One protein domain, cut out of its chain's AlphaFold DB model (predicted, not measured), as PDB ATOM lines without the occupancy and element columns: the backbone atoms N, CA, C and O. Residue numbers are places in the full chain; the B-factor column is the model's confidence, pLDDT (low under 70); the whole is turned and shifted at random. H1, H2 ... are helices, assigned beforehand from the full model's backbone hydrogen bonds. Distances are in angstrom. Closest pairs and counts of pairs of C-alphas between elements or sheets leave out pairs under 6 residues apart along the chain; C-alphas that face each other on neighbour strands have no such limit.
ATOM      1  N   GLY A  10      34.081  25.347  -3.531       77.31
ATOM      2  CA  GLY A  10      32.649  25.480  -3.245       77.31
ATOM      3  C   GLY A  10      32.329  26.544  -2.193       77.31
ATOM      4  O   GLY A  10      31.325  27.244  -2.315       77.31
ATOM      5  N   GLU A  11      33.197  26.732  -1.198       78.88
ATOM      6  CA  GLU A  11      33.043  27.801  -0.203       78.88
ATOM      7  C   GLU A  11      33.279  29.172  -0.838       78.88
ATOM      8  O   GLU A  11      32.482  30.078  -0.613       78.88
ATOM      9  N   ARG A  12      34.290  29.296  -1.712       76.94
ATOM     10  CA  ARG A  12      34.572  30.539  -2.457       76.94
ATOM     11  C   ARG A  12      33.460  30.890  -3.449       76.94
ATOM     12  O   ARG A  12      33.144  32.060  -3.640       76.94
ATOM     13  N   ALA A  13      32.853  29.887  -4.081       79.88
ATOM     14  CA  ALA A  13      31.705  30.086  -4.962       79.88
ATOM     15  C   ALA A  13      30.461  30.514  -4.168       79.88
ATOM     16  O   ALA A  13      29.756  31.437  -4.566       79.88
ATOM     17  N   THR A  14      30.221  29.897  -3.008       81.69
ATOM     18  CA  THR A  14      29.094  30.257  -2.136       81.69
ATOM     19  C   THR A  14      29.261  31.667  -1.568       81.69
ATOM     20  O   THR A  14      28.314  32.451  -1.584       81.69
ATOM     21  N   SER A  15      30.468  32.035  -1.125       78.38
ATOM     22  CA  SER A  15      30.767  33.392  -0.656       78.38
ATOM     23  C   SER A  15      30.634  34.427  -1.777       78.38
ATOM     24  O   SER A  15      30.095  35.506  -1.538       78.38
ATOM     25  N   ALA A  16      31.035  34.094  -3.009       77.88
ATOM     26  CA  ALA A  16      30.825  34.946  -4.178       77.88
ATOM     27  C   ALA A  16      29.335  35.150  -4.493       77.88
ATOM     28  O   ALA A  16      28.910  36.282  -4.707       77.88
ATOM     29  N   CYS A  17      28.516  34.093  -4.466       81.50
ATOM     30  CA  CYS A  17      27.069  34.206  -4.678       81.50
ATOM     31  C   CYS A  17      26.398  35.100  -3.627       81.50
ATOM     32  O   CYS A  17      25.513  35.891  -3.949       81.50
ATOM     33  N   ILE A  18      26.832  35.002  -2.372       84.00
ATOM     34  CA  ILE A  18      26.276  35.813  -1.285       84.00
ATOM     35  C   ILE A  18      26.739  37.262  -1.398       84.00
ATOM     36  O   ILE A  18      25.924  38.169  -1.246       84.00
ATOM     37  N   GLY A  19      28.003  37.486  -1.755       81.06
ATOM     38  CA  GLY A  19      28.493  38.807  -2.130       81.06
ATOM     39  C   GLY A  19      27.679  39.417  -3.276       81.06
ATOM     40  O   GLY A  19      27.240  40.557  -3.167       81.06
ATOM     41  N   ALA A  20      27.380  38.643  -4.323       82.25
ATOM     42  CA  ALA A  20      26.556  39.089  -5.447       82.25
ATOM     43  C   ALA A  20      25.154  39.531  -5.005       82.25
ATOM     44  O   ALA A  20      24.688  40.598  -5.397       82.25
ATOM     45  N   LEU A  21      24.499  38.729  -4.159       84.56
ATOM     46  CA  LEU A  21      23.183  39.034  -3.593       84.56
ATOM     47  C   LEU A  21      23.202  40.324  -2.769       84.56
ATOM     48  O   LEU A  21      22.371  41.203  -2.986       84.56
ATOM     49  N   PHE A  22      24.166  40.465  -1.857       83.38
ATOM     50  CA  PHE A  22      24.304  41.679  -1.050       83.38
ATOM     51  C   PHE A  22      24.612  42.905  -1.908       83.38
ATOM     52  O   PHE A  22      24.036  43.967  -1.687       83.38
ATOM     53  N   GLY A  23      25.462  42.762  -2.921       81.94
ATOM     54  CA  GLY A  23      25.751  43.853  -3.840       81.94
ATOM     55  C   GLY A  23      24.560  44.257  -4.687       81.94
ATOM     56  O   GLY A  23      24.325  45.449  -4.852       81.94
ATOM     57  N   ALA A  24      23.740  43.306  -5.130       81.38
ATOM     58  CA  ALA A  24      22.494  43.624  -5.816       81.38
ATOM     59  C   ALA A  24      21.532  44.411  -4.908       81.38
ATOM     60  O   ALA A  24      20.939  45.393  -5.354       81.38
ATOM     61  N   LEU A  25      21.416  44.028  -3.630       84.56
ATOM     62  CA  LEU A  25      20.590  44.739  -2.646       84.56
ATOM     63  C   LEU A  25      21.099  46.163  -2.386       84.56
ATOM     64  O   LEU A  25      20.307  47.103  -2.402       84.56
ATOM     65  N   ILE A  26      22.410  46.336  -2.197       83.88
ATOM     66  CA  ILE A  26      23.027  47.654  -1.996       83.88
ATOM     67  C   ILE A  26      22.839  48.522  -3.244       83.88
ATOM     68  O   ILE A  26      22.404  49.666  -3.138       83.88
ATOM     69  N   GLY A  27      23.099  47.981  -4.435       83.75
ATOM     70  CA  GLY A  27      22.890  48.696  -5.691       83.75
ATOM     71  C   GLY A  27      21.431  49.115  -5.886       83.75
ATOM     72  O   GLY A  27      21.168  50.250  -6.275       83.75
ATOM     73  N   ALA A  28      20.471  48.252  -5.541       82.00
ATOM     74  CA  ALA A  28      19.049  48.583  -5.587       82.00
ATOM     75  C   ALA A  28      18.684  49.694  -4.588       82.00
ATOM     76  O   ALA A  28      17.937  50.608  -4.939       82.00
ATOM     77  N   ALA A  29      19.244  49.659  -3.375       83.56
ATOM     78  CA  ALA A  29      19.060  50.712  -2.380       83.56
ATOM     79  C   ALA A  29      19.630  52.061  -2.852       83.56
ATOM     80  O   ALA A  29      18.982  53.090  -2.675       83.56
ATOM     81  N   LEU A  30      20.793  52.065  -3.511       83.50
ATOM     82  CA  LEU A  30      21.401  53.274  -4.080       83.50
ATOM     83  C   LEU A  30      20.573  53.859  -5.228       83.50
ATOM     84  O   LEU A  30      20.356  55.067  -5.274       83.50
ATOM     85  N   VAL A  31      20.065  53.011  -6.127       84.94
ATOM     86  CA  VAL A  31      19.137  53.426  -7.193       84.94
ATOM     87  C   VAL A  31      17.870  54.030  -6.600       84.94
ATOM     88  O   VAL A  31      17.396  55.063  -7.067       84.94
ATOM     89  N   TRP A  32      17.312  53.389  -5.573       84.50
ATOM     90  CA  TRP A  32      16.128  53.891  -4.892       84.50
ATOM     91  C   TRP A  32      16.394  55.257  -4.247       84.50
ATOM     92  O   TRP A  32      15.624  56.191  -4.461       84.50
ATOM     93  N   LEU A  33      17.520  55.405  -3.543       83.69
ATOM     94  CA  LEU A  33      17.924  56.665  -2.921       83.69
ATOM     95  C   LEU A  33      18.148  57.769  -3.967       83.69
ATOM     96  O   LEU A  33      17.715  58.900  -3.760       83.69
ATOM     97  N   TRP A  34      18.750  57.436  -5.112       80.56
ATOM     98  CA  TRP A  34      18.876  58.346  -6.253       80.56
ATOM     99  C   TRP A  34      17.507  58.789  -6.779       80.56
ATOM    100  O   TRP A  34      17.294  59.971  -7.046       80.56
ATOM    101  N   GLY A  35      16.558  57.856  -6.894       80.75
ATOM    102  CA  GLY A  35      15.175  58.153  -7.265       80.75
ATOM    103  C   GLY A  35      14.537  59.162  -6.308       80.75
ATOM    104  O   GLY A  35      14.047  60.199  -6.753       80.75
ATOM    105  N   VAL A  36      14.630  58.918  -4.998       82.38
ATOM    106  CA  VAL A  36      14.137  59.834  -3.954       82.38
ATOM    107  C   VAL A  36      14.822  61.206  -4.038       82.38
ATOM    108  O   VAL A  36      14.159  62.243  -3.987       82.38
ATOM    109  N   TYR A  37      16.142  61.234  -4.226       79.12
ATOM    110  CA  TYR A  37      16.910  62.468  -4.385       79.12
ATOM    111  C   TYR A  37      16.437  63.277  -5.605       79.12
ATOM    112  O   TYR A  37      16.147  64.467  -5.497       79.12
ATOM    113  N   SER A  38      16.265  62.616  -6.753       73.88
ATOM    114  CA  SER A  38      15.822  63.256  -8.000       73.88
ATOM    115  C   SER A  38      14.403  63.833  -7.927       73.88
ATOM    116  O   SER A  38      14.074  64.771  -8.648       73.88
ATOM    117  N   GLN A  39      13.558  63.295  -7.043       75.81
ATOM    118  CA  GLN A  39      12.205  63.803  -6.812       75.81
ATOM    119  C   GLN A  39      12.168  64.982  -5.835       75.81
ATOM    120  O   GLN A  39      11.261  65.807  -5.916       75.81
ATOM    121  N   THR A  40      13.135  65.082  -4.920       77.38
ATOM    122  CA  THR A  40      13.150  66.105  -3.861       77.38
ATOM    123  C   THR A  40      13.937  67.362  -4.234       77.38
ATOM    124  O   THR A  40      13.572  68.448  -3.791       77.38
ATOM    125  N   LEU A  41      14.979  67.250  -5.065       70.06
ATOM    126  CA  LEU A  41      15.889  68.361  -5.399       70.06
ATOM    127  C   LEU A  41      15.788  68.842  -6.861       70.06
ATOM    128  O   LEU A  41      16.583  69.673  -7.299       70.06
ATOM    129  N   GLY A  42      14.777  68.370  -7.597       62.75
ATOM    130  CA  GLY A  42      14.555  68.666  -9.017       62.75
ATOM    131  C   GLY A  42      15.173  67.610  -9.943       62.75
ATOM    132  O   GLY A  42      16.007  66.820  -9.496       62.75
ATOM    133  N   PRO A  43      14.769  67.559 -11.231       59.59
ATOM    134  CA  PRO A  43      15.205  66.525 -12.165       59.59
ATOM    135  C   PRO A  43      16.729  66.544 -12.308       59.59
ATOM    136  O   PRO A  43      17.302  67.368 -13.025       59.59
ATOM    137  N   GLY A  44      17.382  65.616 -11.609       56.62
ATOM    138  CA  GLY A  44      18.816  65.410 -11.706       56.62
ATOM    139  C   GLY A  44      19.176  65.142 -13.162       56.62
ATOM    140  O   GLY A  44      18.615  64.254 -13.795       56.62
ATOM    141  N   HIS A  45      20.113  65.911 -13.708       59.09
ATOM    142  CA  HIS A  45      20.544  65.792 -15.106       59.09
ATOM    143  C   HIS A  45      21.324  64.491 -15.398       59.09
ATOM    144  O   HIS A  45      21.800  64.286 -16.510       59.09
ATOM    145  N   GLY A  46      21.475  63.611 -14.402       60.38
ATOM    146  CA  GLY A  46      22.145  62.325 -14.531       60.38
ATOM    147  C   GLY A  46      21.176  61.222 -14.944       60.38
ATOM    148  O   GLY A  46      20.245  60.891 -14.209       60.38
ATOM    149  N   VAL A  47      21.440  60.603 -16.095       59.31
ATOM    150  CA  VAL A  47      20.753  59.390 -16.550       59.31
ATOM    151  C   VAL A  47      21.286  58.207 -15.734       59.31
ATOM    152  O   VAL A  47      22.199  57.495 -16.146       59.31
ATOM    153  N   ALA A  48      20.785  58.023 -14.512       63.06
ATOM    154  CA  ALA A  48      21.134  56.848 -13.724       63.06
ATOM    155  C   ALA A  48      20.488  55.623 -14.378       63.06
ATOM    156  O   ALA A  48      19.267  55.499 -14.386       63.06
ATOM    157  N   HIS A  49      21.297  54.721 -14.939       80.88
ATOM    158  CA  HIS A  49      20.812  53.437 -15.435       80.88
ATOM    159  C   HIS A  49      20.733  52.437 -14.271       80.88
ATOM    160  O   HIS A  49      21.775  51.922 -13.854       80.88
ATOM    161  N   PRO A  50      19.529  52.106 -13.765       78.06
ATOM    162  CA  PRO A  50      19.355  51.322 -12.539       78.06
ATOM    163  C   PRO A  50      20.073  49.975 -12.571       78.06
ATOM    164  O   PRO A  50      20.730  49.565 -11.618       78.06
ATOM    165  N   VAL A  51      19.988  49.313 -13.724       81.75
ATOM    166  CA  VAL A  51      20.567  47.991 -13.963       81.75
ATOM    167  C   VAL A  51      22.087  48.010 -13.793       81.75
ATOM    168  O   VAL A  51      22.642  47.082 -13.217       81.75
ATOM    169  N   HIS A  52      22.762  49.081 -14.217       79.69
ATOM    170  CA  HIS A  52      24.219  49.176 -14.119       79.69
ATOM    171  C   HIS A  52      24.697  49.338 -12.679       79.69
ATOM    172  O   HIS A  52      25.719  48.765 -12.322       79.69
ATOM    173  N   TRP A  53      23.955  50.068 -11.845       78.69
ATOM    174  CA  TRP A  53      24.277  50.245 -10.427       78.69
ATOM    175  C   TRP A  53      24.099  48.948  -9.640       78.69
ATOM    176  O   TRP A  53      24.932  48.594  -8.810       78.69
ATOM    177  N   VAL A  54      23.028  48.210  -9.938       82.62
ATOM    178  CA  VAL A  54      22.771  46.898  -9.337       82.62
ATOM    179  C   VAL A  54      23.835  45.890  -9.767       82.62
ATOM    180  O   VAL A  54      24.397  45.200  -8.920       82.62
ATOM    181  N   LEU A  55      24.150  45.822 -11.065       81.31
ATOM    182  CA  LEU A  55      25.138  44.879 -11.592       81.31
ATOM    183  C   LEU A  55      26.562  45.194 -11.131       81.31
ATOM    184  O   LEU A  55      27.292  44.265 -10.797       81.31
ATOM    185  N   SER A  56      26.964  46.465 -11.085       79.94
ATOM    186  CA  SER A  56      28.312  46.845 -10.650       79.94
ATOM    187  C   SER A  56      28.524  46.558  -9.163       79.94
ATOM    188  O   SER A  56      29.539  45.965  -8.799       79.94
ATOM    189  N   ALA A  57      27.542  46.878  -8.315       81.31
ATOM    190  CA  ALA A  57      27.591  46.564  -6.893       81.31
ATOM    191  C   ALA A  57      27.576  45.045  -6.648       81.31
ATOM    192  O   ALA A  57      28.393  44.538  -5.877       81.31
ATOM    193  N   ALA A  58      26.711  44.302  -7.351       79.38
ATOM    194  CA  ALA A  58      26.680  42.841  -7.304       79.38
ATOM    195  C   ALA A  58      28.024  42.232  -7.723       79.38
ATOM    196  O   ALA A  58      28.574  41.404  -7.002       79.38
ATOM    197  N   ALA A  59      28.593  42.665  -8.848       80.88
ATOM    198  CA  ALA A  59      29.863  42.153  -9.348       80.88
ATOM    199  C   ALA A  59      31.031  42.462  -8.400       80.88
ATOM    200  O   ALA A  59      31.846  41.578  -8.129       80.88
ATOM    201  N   ALA A  60      31.094  43.678  -7.850       80.06
ATOM    202  CA  ALA A  60      32.142  44.079  -6.915       80.06
ATOM    203  C   ALA A  60      32.128  43.220  -5.642       80.06
ATOM    204  O   ALA A  60      33.162  42.700  -5.219       80.06
ATOM    205  N   LEU A  61      30.948  43.008  -5.059       81.62
ATOM    206  CA  LEU A  61      30.806  42.215  -3.839       81.62
ATOM    207  C   LEU A  61      30.916  40.706  -4.099       81.62
ATOM    208  O   LEU A  61      31.441  39.977  -3.256       81.62
ATOM    209  N   ALA A  62      30.527  40.233  -5.285       79.44
ATOM    210  CA  ALA A  62      30.788  38.862  -5.721       79.44
ATOM    211  C   ALA A  62      32.291  38.584  -5.853       79.44
ATOM    212  O   ALA A  62      32.784  37.581  -5.335       79.44
ATOM    213  N   ALA A  63      33.031  39.491  -6.498       80.25
ATOM    214  CA  ALA A  63      34.480  39.394  -6.637       80.25
ATOM    215  C   ALA A  63      35.169  39.427  -5.267       80.25
ATOM    216  O   ALA A  63      36.045  38.605  -4.994       80.25
ATOM    217  N   TYR A  64      34.717  40.308  -4.373       78.88
ATOM    218  CA  TYR A  64      35.186  40.361  -2.991       78.88
ATOM    219  C   TYR A  64      34.987  39.021  -2.267       78.88
ATOM    220  O   TYR A  64      35.921  38.491  -1.657       78.88
ATOM    221  N   GLY A  65      33.800  38.422  -2.401       73.62
ATOM    222  CA  GLY A  65      33.506  37.119  -1.816       73.62
ATOM    223  C   GLY A  65      34.346  35.983  -2.378       73.62
ATOM    224  O   GLY A  65      34.794  35.119  -1.621       73.62
ATOM    225  N   LEU A  66      34.625  36.016  -3.679       78.06
ATOM    226  CA  LEU A  66      35.443  35.017  -4.359       78.06
ATOM    227  C   LEU A  66      36.916  35.096  -3.932       78.06
ATOM    228  O   LEU A  66      37.555  34.067  -3.703       78.06
ATOM    229  N   VAL A  67      37.456  36.311  -3.789       77.19
ATOM    230  CA  VAL A  67      38.850  36.546  -3.382       77.19
ATOM    231  C   VAL A  67      39.065  36.137  -1.928       77.19
ATOM    232  O   VAL A  67      39.978  35.357  -1.643       77.19
ATOM    233  N   ARG A  68      38.211  36.615  -1.017       72.19
ATOM    234  CA  ARG A  68      38.396  36.420   0.426       72.19
ATOM    235  C   ARG A  68      38.064  34.992   0.857       72.19
ATOM    236  O   ARG A  68      38.710  34.472   1.760       72.19
ATOM    237  N   GLY A  69      37.114  34.337   0.178       61.25
ATOM    238  CA  GLY A  69      36.771  32.924   0.381       61.25
ATOM    239  C   GLY A  69      36.320  32.566   1.800       61.25
ATOM    240  O   GLY A  69      36.213  31.394   2.131       61.25
ATOM    241  N   SER A  70      36.103  33.545   2.670       60.94
ATOM    242  CA  SER A  70      35.895  33.316   4.091       60.94
ATOM    243  C   SER A  70      34.470  32.836   4.375       60.94
ATOM    244  O   SER A  70      33.559  33.041   3.567       60.94
ATOM    245  N   HIS A  71      34.267  32.182   5.531       66.12
ATOM    246  CA  HIS A  71      32.942  31.756   5.988       66.12
ATOM    247  C   HIS A  71      31.926  32.876   5.768       66.12
ATOM    248  O   HIS A  71      32.157  34.007   6.190       66.12
ATOM    249  N   VAL A  72      30.802  32.552   5.139       62.62
ATOM    250  CA  VAL A  72      29.725  33.473   4.745       62.62
ATOM    251  C   VAL A  72      29.413  34.554   5.792       62.62
ATOM    252  O   VAL A  72      29.252  35.720   5.443       62.62
ATOM    253  N   GLY A  73      29.387  34.191   7.080       61.94
ATOM    254  CA  GLY A  73      29.141  35.136   8.175       61.94
ATOM    255  C   GLY A  73      30.197  36.241   8.311       61.94
ATOM    256  O   GLY A  73      29.851  37.383   8.585       61.94
ATOM    257  N   SER A  74      31.472  35.935   8.056       71.94
ATOM    258  CA  SER A  74      32.555  36.932   8.065       71.94
ATOM    259  C   SER A  74      32.449  37.922   6.908       71.94
ATOM    260  O   SER A  74      32.796  39.082   7.069       71.94
ATOM    261  N   LEU A  75      31.916  37.492   5.762       70.81
ATOM    262  CA  LEU A  75      31.756  38.345   4.589       70.81
ATOM    263  C   LEU A  75      30.672  39.400   4.829       70.81
ATOM    264  O   LEU A  75      30.892  40.577   4.565       70.81
ATOM    265  N   VAL A  76      29.532  38.993   5.391       72.12
ATOM    266  CA  VAL A  76      28.469  39.926   5.800       72.12
ATOM    267  C   VAL A  76      28.974  40.871   6.892       72.12
ATOM    268  O   VAL A  76      28.727  42.071   6.818       72.12
ATOM    269  N   GLY A  77      29.723  40.343   7.867       77.88
ATOM    270  CA  GLY A  77      30.375  41.141   8.904       77.88
ATOM    271  C   GLY A  77      31.308  42.202   8.323       77.88
ATOM    272  O   GLY A  77      31.158  43.371   8.648       77.88
ATOM    273  N   ASP A  78      32.194  41.824   7.401       75.81
ATOM    274  CA  ASP A  78      33.131  42.745   6.751       75.81
ATOM    275  C   ASP A  78      32.415  43.830   5.928       75.81
ATOM    276  O   ASP A  78      32.857  44.976   5.922       75.81
ATOM    277  N   ILE A  79      31.306  43.500   5.252       72.38
ATOM    278  CA  ILE A  79      30.498  44.484   4.510       72.38
ATOM    279  C   ILE A  79      29.875  45.496   5.471       72.38
ATOM    280  O   ILE A  79      29.969  46.699   5.240       72.38
ATOM    281  N   LEU A  80      29.240  45.020   6.545       77.31
ATOM    282  CA  LEU A  80      28.597  45.888   7.532       77.31
ATOM    283  C   LEU A  80      29.627  46.734   8.280       77.31
ATOM    284  O   LEU A  80      29.424  47.931   8.451       77.31
ATOM    285  N   SER A  81      30.752  46.137   8.677       79.62
ATOM    286  CA  SER A  81      31.874  46.859   9.270       79.62
ATOM    287  C   SER A  81      32.427  47.900   8.309       79.62
ATOM    288  O   SER A  81      32.621  49.027   8.729       79.62
ATOM    289  N   GLY A  82      32.611  47.574   7.027       72.62
ATOM    290  CA  GLY A  82      33.046  48.539   6.018       72.62
ATOM    291  C   GLY A  82      32.063  49.696   5.837       72.62
ATOM    292  O   GLY A  82      32.490  50.837   5.697       72.62
ATOM    293  N   LEU A  83      30.757  49.425   5.902       71.06
ATOM    294  CA  LEU A  83      29.724  50.458   5.833       71.06
ATOM    295  C   LEU A  83      29.780  51.398   7.046       71.06
ATOM    296  O   LEU A  83      29.762  52.615   6.874       71.06
ATOM    297  N   PHE A  84      29.914  50.849   8.256       73.44
ATOM    298  CA  PHE A  84      30.067  51.648   9.475       73.44
ATOM    299  C   PHE A  84      31.414  52.380   9.543       73.44
ATOM    300  O   PHE A  84      31.476  53.497  10.044       73.44
ATOM    301  N   GLU A  85      32.496  51.787   9.037       69.44
ATOM    302  CA  GLU A  85      33.816  52.426   8.978       69.44
ATOM    303  C   GLU A  85      33.806  53.597   7.984       69.44
ATOM    304  O   GLU A  85      34.388  54.644   8.259       69.44
ATOM    305  N   PHE A  86      33.092  53.454   6.860       64.81
ATOM    306  CA  PHE A  86      32.881  54.535   5.898       64.81
ATOM    307  C   PHE A  86      32.119  55.709   6.521       64.81
ATOM    308  O   PHE A  86      32.493  56.857   6.312       64.81
ATOM    309  N   GLU A  87      31.098  55.430   7.334       61.50
ATOM    310  CA  GLU A  87      30.381  56.455   8.103       61.50
ATOM    311  C   GLU A  87      31.269  57.112   9.178       61.50
ATOM    312  O   GLU A  87      31.079  58.277   9.522       61.50
ATOM    313  N   ARG A  88      32.265  56.380   9.692       64.81
ATOM    314  CA  ARG A  88      33.141  56.816  10.788       64.81
ATOM    315  C   ARG A  88      34.381  57.599  10.340       64.81
ATOM    316  O   ARG A  88      35.003  58.219  11.190       64.81
ATOM    317  N   GLN A  89      34.748  57.541   9.058       53.59
ATOM    318  CA  GLN A  89      35.768  58.331   8.339       53.59
ATOM    319  C   GLN A  89      36.924  58.955   9.170       53.59
ATOM    320  O   GLN A  89      37.235  60.128   8.997       53.59
ATOM    321  N   ASP A  90      37.611  58.164  10.009       50.09
ATOM    322  CA  ASP A  90      38.722  58.641  10.865       50.09
ATOM    323  C   ASP A  90      40.014  57.790  10.769       50.09
ATOM    324  O   ASP A  90      40.957  58.006  11.534       50.09
ATOM    325  N   ARG A  91      40.121  56.808   9.855       51.03
ATOM    326  CA  ARG A  91      41.327  55.952   9.759       51.03
ATOM    327  C   ARG A  91      41.836  55.706   8.341       51.03
ATOM    328  O   ARG A  91      41.084  55.318   7.454       51.03
ATOM    329  N   GLU A  92      43.155  55.854   8.182       51.81
ATOM    330  CA  GLU A  92      43.929  55.352   7.042       51.81
ATOM    331  C   GLU A  92      43.822  53.823   6.993       51.81
ATOM    332  O   GLU A  92      44.336  53.108   7.855       51.81
ATOM    333  N   ILE A  93      43.104  53.314   5.995       55.69
ATOM    334  CA  ILE A  93      42.998  51.881   5.730       55.69
ATOM    335  C   ILE A  93      44.241  51.470   4.934       55.69
ATOM    336  O   ILE A  93      44.403  51.872   3.783       55.69
ATOM    337  N   ASP A  94      45.105  50.654   5.538       50.22
ATOM    338  CA  ASP A  94      46.319  50.137   4.900       50.22
ATOM    339  C   ASP A  94      45.961  48.940   3.996       50.22
ATOM    340  O   ASP A  94      45.902  47.781   4.420       50.22
ATOM    341  N   ILE A  95      45.578  49.236   2.749       60.38
ATOM    342  CA  ILE A  95      45.132  48.230   1.775       60.38
ATOM    343  C   ILE A  95      46.361  47.626   1.080       60.38
ATOM    344  O   ILE A  95      47.137  48.357   0.461       60.38
ATOM    345  N   PRO A  96      46.538  46.291   1.086       69.88
ATOM    346  CA  PRO A  96      47.676  45.669   0.425       69.88
ATOM    347  C   PRO A  96      47.664  45.942  -1.089       69.88
ATOM    348  O   PRO A  96      46.658  45.730  -1.768       69.88
ATOM    349  N   ILE A  97      48.816  46.365  -1.627       68.06
ATOM    350  CA  ILE A  97      48.985  46.858  -3.010       68.06
ATOM    351  C   ILE A  97      48.405  45.924  -4.074       68.06
ATOM    352  O   ILE A  97      47.801  46.394  -5.030       68.06
ATOM    353  N   TRP A  98      48.542  44.606  -3.930       62.38
ATOM    354  CA  TRP A  98      48.022  43.660  -4.921       62.38
ATOM    355  C   TRP A  98      46.490  43.701  -5.026       62.38
ATOM    356  O   TRP A  98      45.941  43.522  -6.111       62.38
ATOM    357  N   LEU A  99      45.803  43.983  -3.917       59.97
ATOM    358  CA  LEU A  99      44.350  44.100  -3.860       59.97
ATOM    359  C   LEU A  99      43.896  45.450  -4.424       59.97
ATOM    360  O   LEU A  99      42.897  45.503  -5.135       59.97
ATOM    361  N   ALA A 100      44.684  46.508  -4.206       65.06
ATOM    362  CA  ALA A 100      44.493  47.791  -4.877       65.06
ATOM    363  C   ALA A 100      44.686  47.664  -6.399       65.06
ATOM    364  O   ALA A 100      43.857  48.144  -7.162       65.06
ATOM    365  N   VAL A 101      45.728  46.961  -6.854       68.94
ATOM    366  CA  VAL A 101      45.991  46.709  -8.282       68.94
ATOM    367  C   VAL A 101      44.874  45.876  -8.910       68.94
ATOM    368  O   VAL A 101      44.415  46.207  -9.998       68.94
ATOM    369  N   PHE A 102      44.399  44.831  -8.228       74.75
ATOM    370  CA  PHE A 102      43.266  44.033  -8.698       74.75
ATOM    371  C   PHE A 102      41.982  44.865  -8.784       74.75
ATOM    372  O   PHE A 102      41.298  44.832  -9.804       74.75
ATOM    373  N   PHE A 103      41.689  45.664  -7.755       75.88
ATOM    374  CA  PHE A 103      40.553  46.578  -7.756       75.88
ATOM    375  C   PHE A 103      40.633  47.567  -8.925       75.88
ATOM    376  O   PHE A 103      39.684  47.678  -9.696       75.88
ATOM    377  N   TRP A 104      41.784  48.213  -9.128       70.50
ATOM    378  CA  TRP A 104      42.000  49.118 -10.254       70.50
ATOM    379  C   TRP A 104      41.892  48.412 -11.608       70.50
ATOM    380  O   TRP A 104      41.302  48.970 -12.526       70.50
ATOM    381  N   ALA A 105      42.374  47.174 -11.741       72.19
ATOM    382  CA  ALA A 105      42.209  46.388 -12.963       72.19
ATOM    383  C   ALA A 105      40.727  46.090 -13.258       72.19
ATOM    384  O   ALA A 105      40.294  46.203 -14.404       72.19
ATOM    385  N   CYS A 106      39.932  45.778 -12.230       73.44
ATOM    386  CA  CYS A 106      38.483  45.620 -12.356       73.44
ATOM    387  C   CYS A 106      37.786  46.938 -12.721       73.44
ATOM    388  O   CYS A 106      36.900  46.933 -13.573       73.44
ATOM    389  N   VAL A 107      38.200  48.063 -12.130       69.19
ATOM    390  CA  VAL A 107      37.687  49.399 -12.477       69.19
ATOM    391  C   VAL A 107      37.999  49.729 -13.935       69.19
ATOM    392  O   VAL A 107      37.106  50.138 -14.667       69.19
ATOM    393  N   VAL A 108      39.230  49.493 -14.394       71.50
ATOM    394  CA  VAL A 108      39.628  49.721 -15.791       71.50
ATOM    395  C   VAL A 108      38.823  48.833 -16.738       71.50
ATOM    396  O   VAL A 108      38.304  49.334 -17.730       71.50
ATOM    397  N   ALA A 109      38.647  47.548 -16.424       72.81
ATOM    398  CA  ALA A 109      37.816  46.653 -17.227       72.81
ATOM    399  C   ALA A 109      36.351  47.125 -17.296       72.81
ATOM    400  O   ALA A 109      35.742  47.081 -18.363       72.81
ATOM    401  N   ALA A 110      35.804  47.629 -16.187       63.12
ATOM    402  CA  ALA A 110      34.457  48.191 -16.141       63.12
ATOM    403  C   ALA A 110      34.333  49.498 -16.948       63.12
ATOM    404  O   ALA A 110      33.332  49.699 -17.627       63.12
ATOM    405  N   VAL A 111      35.351  50.365 -16.924       64.31
ATOM    406  CA  VAL A 111      35.398  51.597 -17.733       64.31
ATOM    407  C   VAL A 111      35.519  51.277 -19.222       64.31
ATOM    408  O   VAL A 111      34.833  51.886 -20.036       64.31
ATOM    409  N   VAL A 112      36.349  50.298 -19.588       75.94
ATOM    410  CA  VAL A 112      36.474  49.825 -20.974       75.94
ATOM    411  C   VAL A 112      35.148  49.247 -21.465       75.94
ATOM    412  O   VAL A 112      34.740  49.547 -22.579       75.94
ATOM    413  N   TRP A 113      34.445  48.484 -20.625       70.38
ATOM    414  CA  TRP A 113      33.092  48.015 -20.930       70.38
ATOM    415  C   TRP A 113      32.085  49.163 -21.092       70.38
ATOM    416  O   TRP A 113      31.179  49.074 -21.907       70.38
ATOM    417  N   TRP A 114      32.229  50.242 -20.322       52.69
ATOM    418  CA  TRP A 114      31.340  51.406 -20.376       52.69
ATOM    419  C   TRP A 114      31.541  52.280 -21.626       52.69
ATOM    420  O   TRP A 114      30.603  52.941 -22.062       52.69
ATOM    421  N   LEU A 115      32.756  52.303 -22.187       64.50
ATOM    422  CA  LEU A 115      33.112  53.071 -23.389       64.50
ATOM    423  C   LEU A 115      32.947  52.287 -24.704       64.50
ATOM    424  O   LEU A 115      33.033  52.898 -25.772       64.50
ATOM    425  N   GLY A 116      32.799  50.962 -24.619       55.09
ATOM    426  CA  GLY A 116      32.687  50.043 -25.756       55.09
ATOM    427  C   GLY A 116      31.269  49.846 -26.271       55.09
ATOM    428  O   GLY A 116      30.311  50.026 -25.489       55.09
TER     429      GLY A 116
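Overview. This is residues 10 to 116 of the 116 residues of an uncharacterized protein of Ideonella dechloratans (UniProt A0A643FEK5). A helical hairpin of the long H1 and the shorter H2 makes the core, with H3 splayed off from near the beginning of H1 and H4 beside H2, set off a little and touching no helix. Residues 86 to 92, of which 86 to 88 belong to H3, stick out from the rest. The 107 printed residues hold four named helices, H1 to H4 in chain order, and no named strand; the class is all helix. The whole is only just compact, close to loose, with a radius of gyration of the C-alphas of 15.5 A and spans of 44 by 36 by 28 A.

Arrangement. Start at H1, residues 10 to 40, the longest helix. H2, residues 50 to 68, touches it and forms a helical hairpin with it: look at Gly 23 and Ala 58, whose C-alphas are the closest, 3.7 A apart. These two helices run opposite ways at a shallow tilt of 31 degrees. H3, residues 72 to 88, touches H1 with residues 72 to 75 alone, and H1 touches H3 with residues 14 to 19 alone; the closest C-alphas are those of Ser 15 and Val 72, at 5.5 A. H1 and H3 run the same way at a shallow tilt of 34 degrees, only just short of steep. H2 and H3 are close but not clearly touching, with the C-alphas of Gly 65 and Leu 75 closest at 6.8 A, and run opposite ways at a steep tilt of 63 degrees. H4, residues 97 to 115, is near H2, with 12 pairs of C-alphas within 10 A, and apart from H1 and H3. In H1, H2, H3 and H4 every O i to N i+4 pair is within hydrogen-bond range.

Along the chain. Find C-alpha 10 at (32.649, 25.480, -3.245); from there H1 runs 45.1 A to C-alpha 40. H2 begins at C-alpha 50, (19.355, 51.322, -12.539), and is 27.4 A long. H3 measures 24.4 A. H4 measures 26.6 A and ends at C-alpha 115, (33.112, 53.071, -23.389).

Size, cuts and confidence. The C-alphas of Gly 10 and Gly 42, the two farthest apart, are 47.2 A from each other. The printed part has no cut, and the link from H2 to H3 is tight. The links from H1 to H2 and from H3 to H4 are short. The mean pLDDT of the printed part is 72.7, and 35 residues are under 70, among them residues 42 to 48 and 85 to 101.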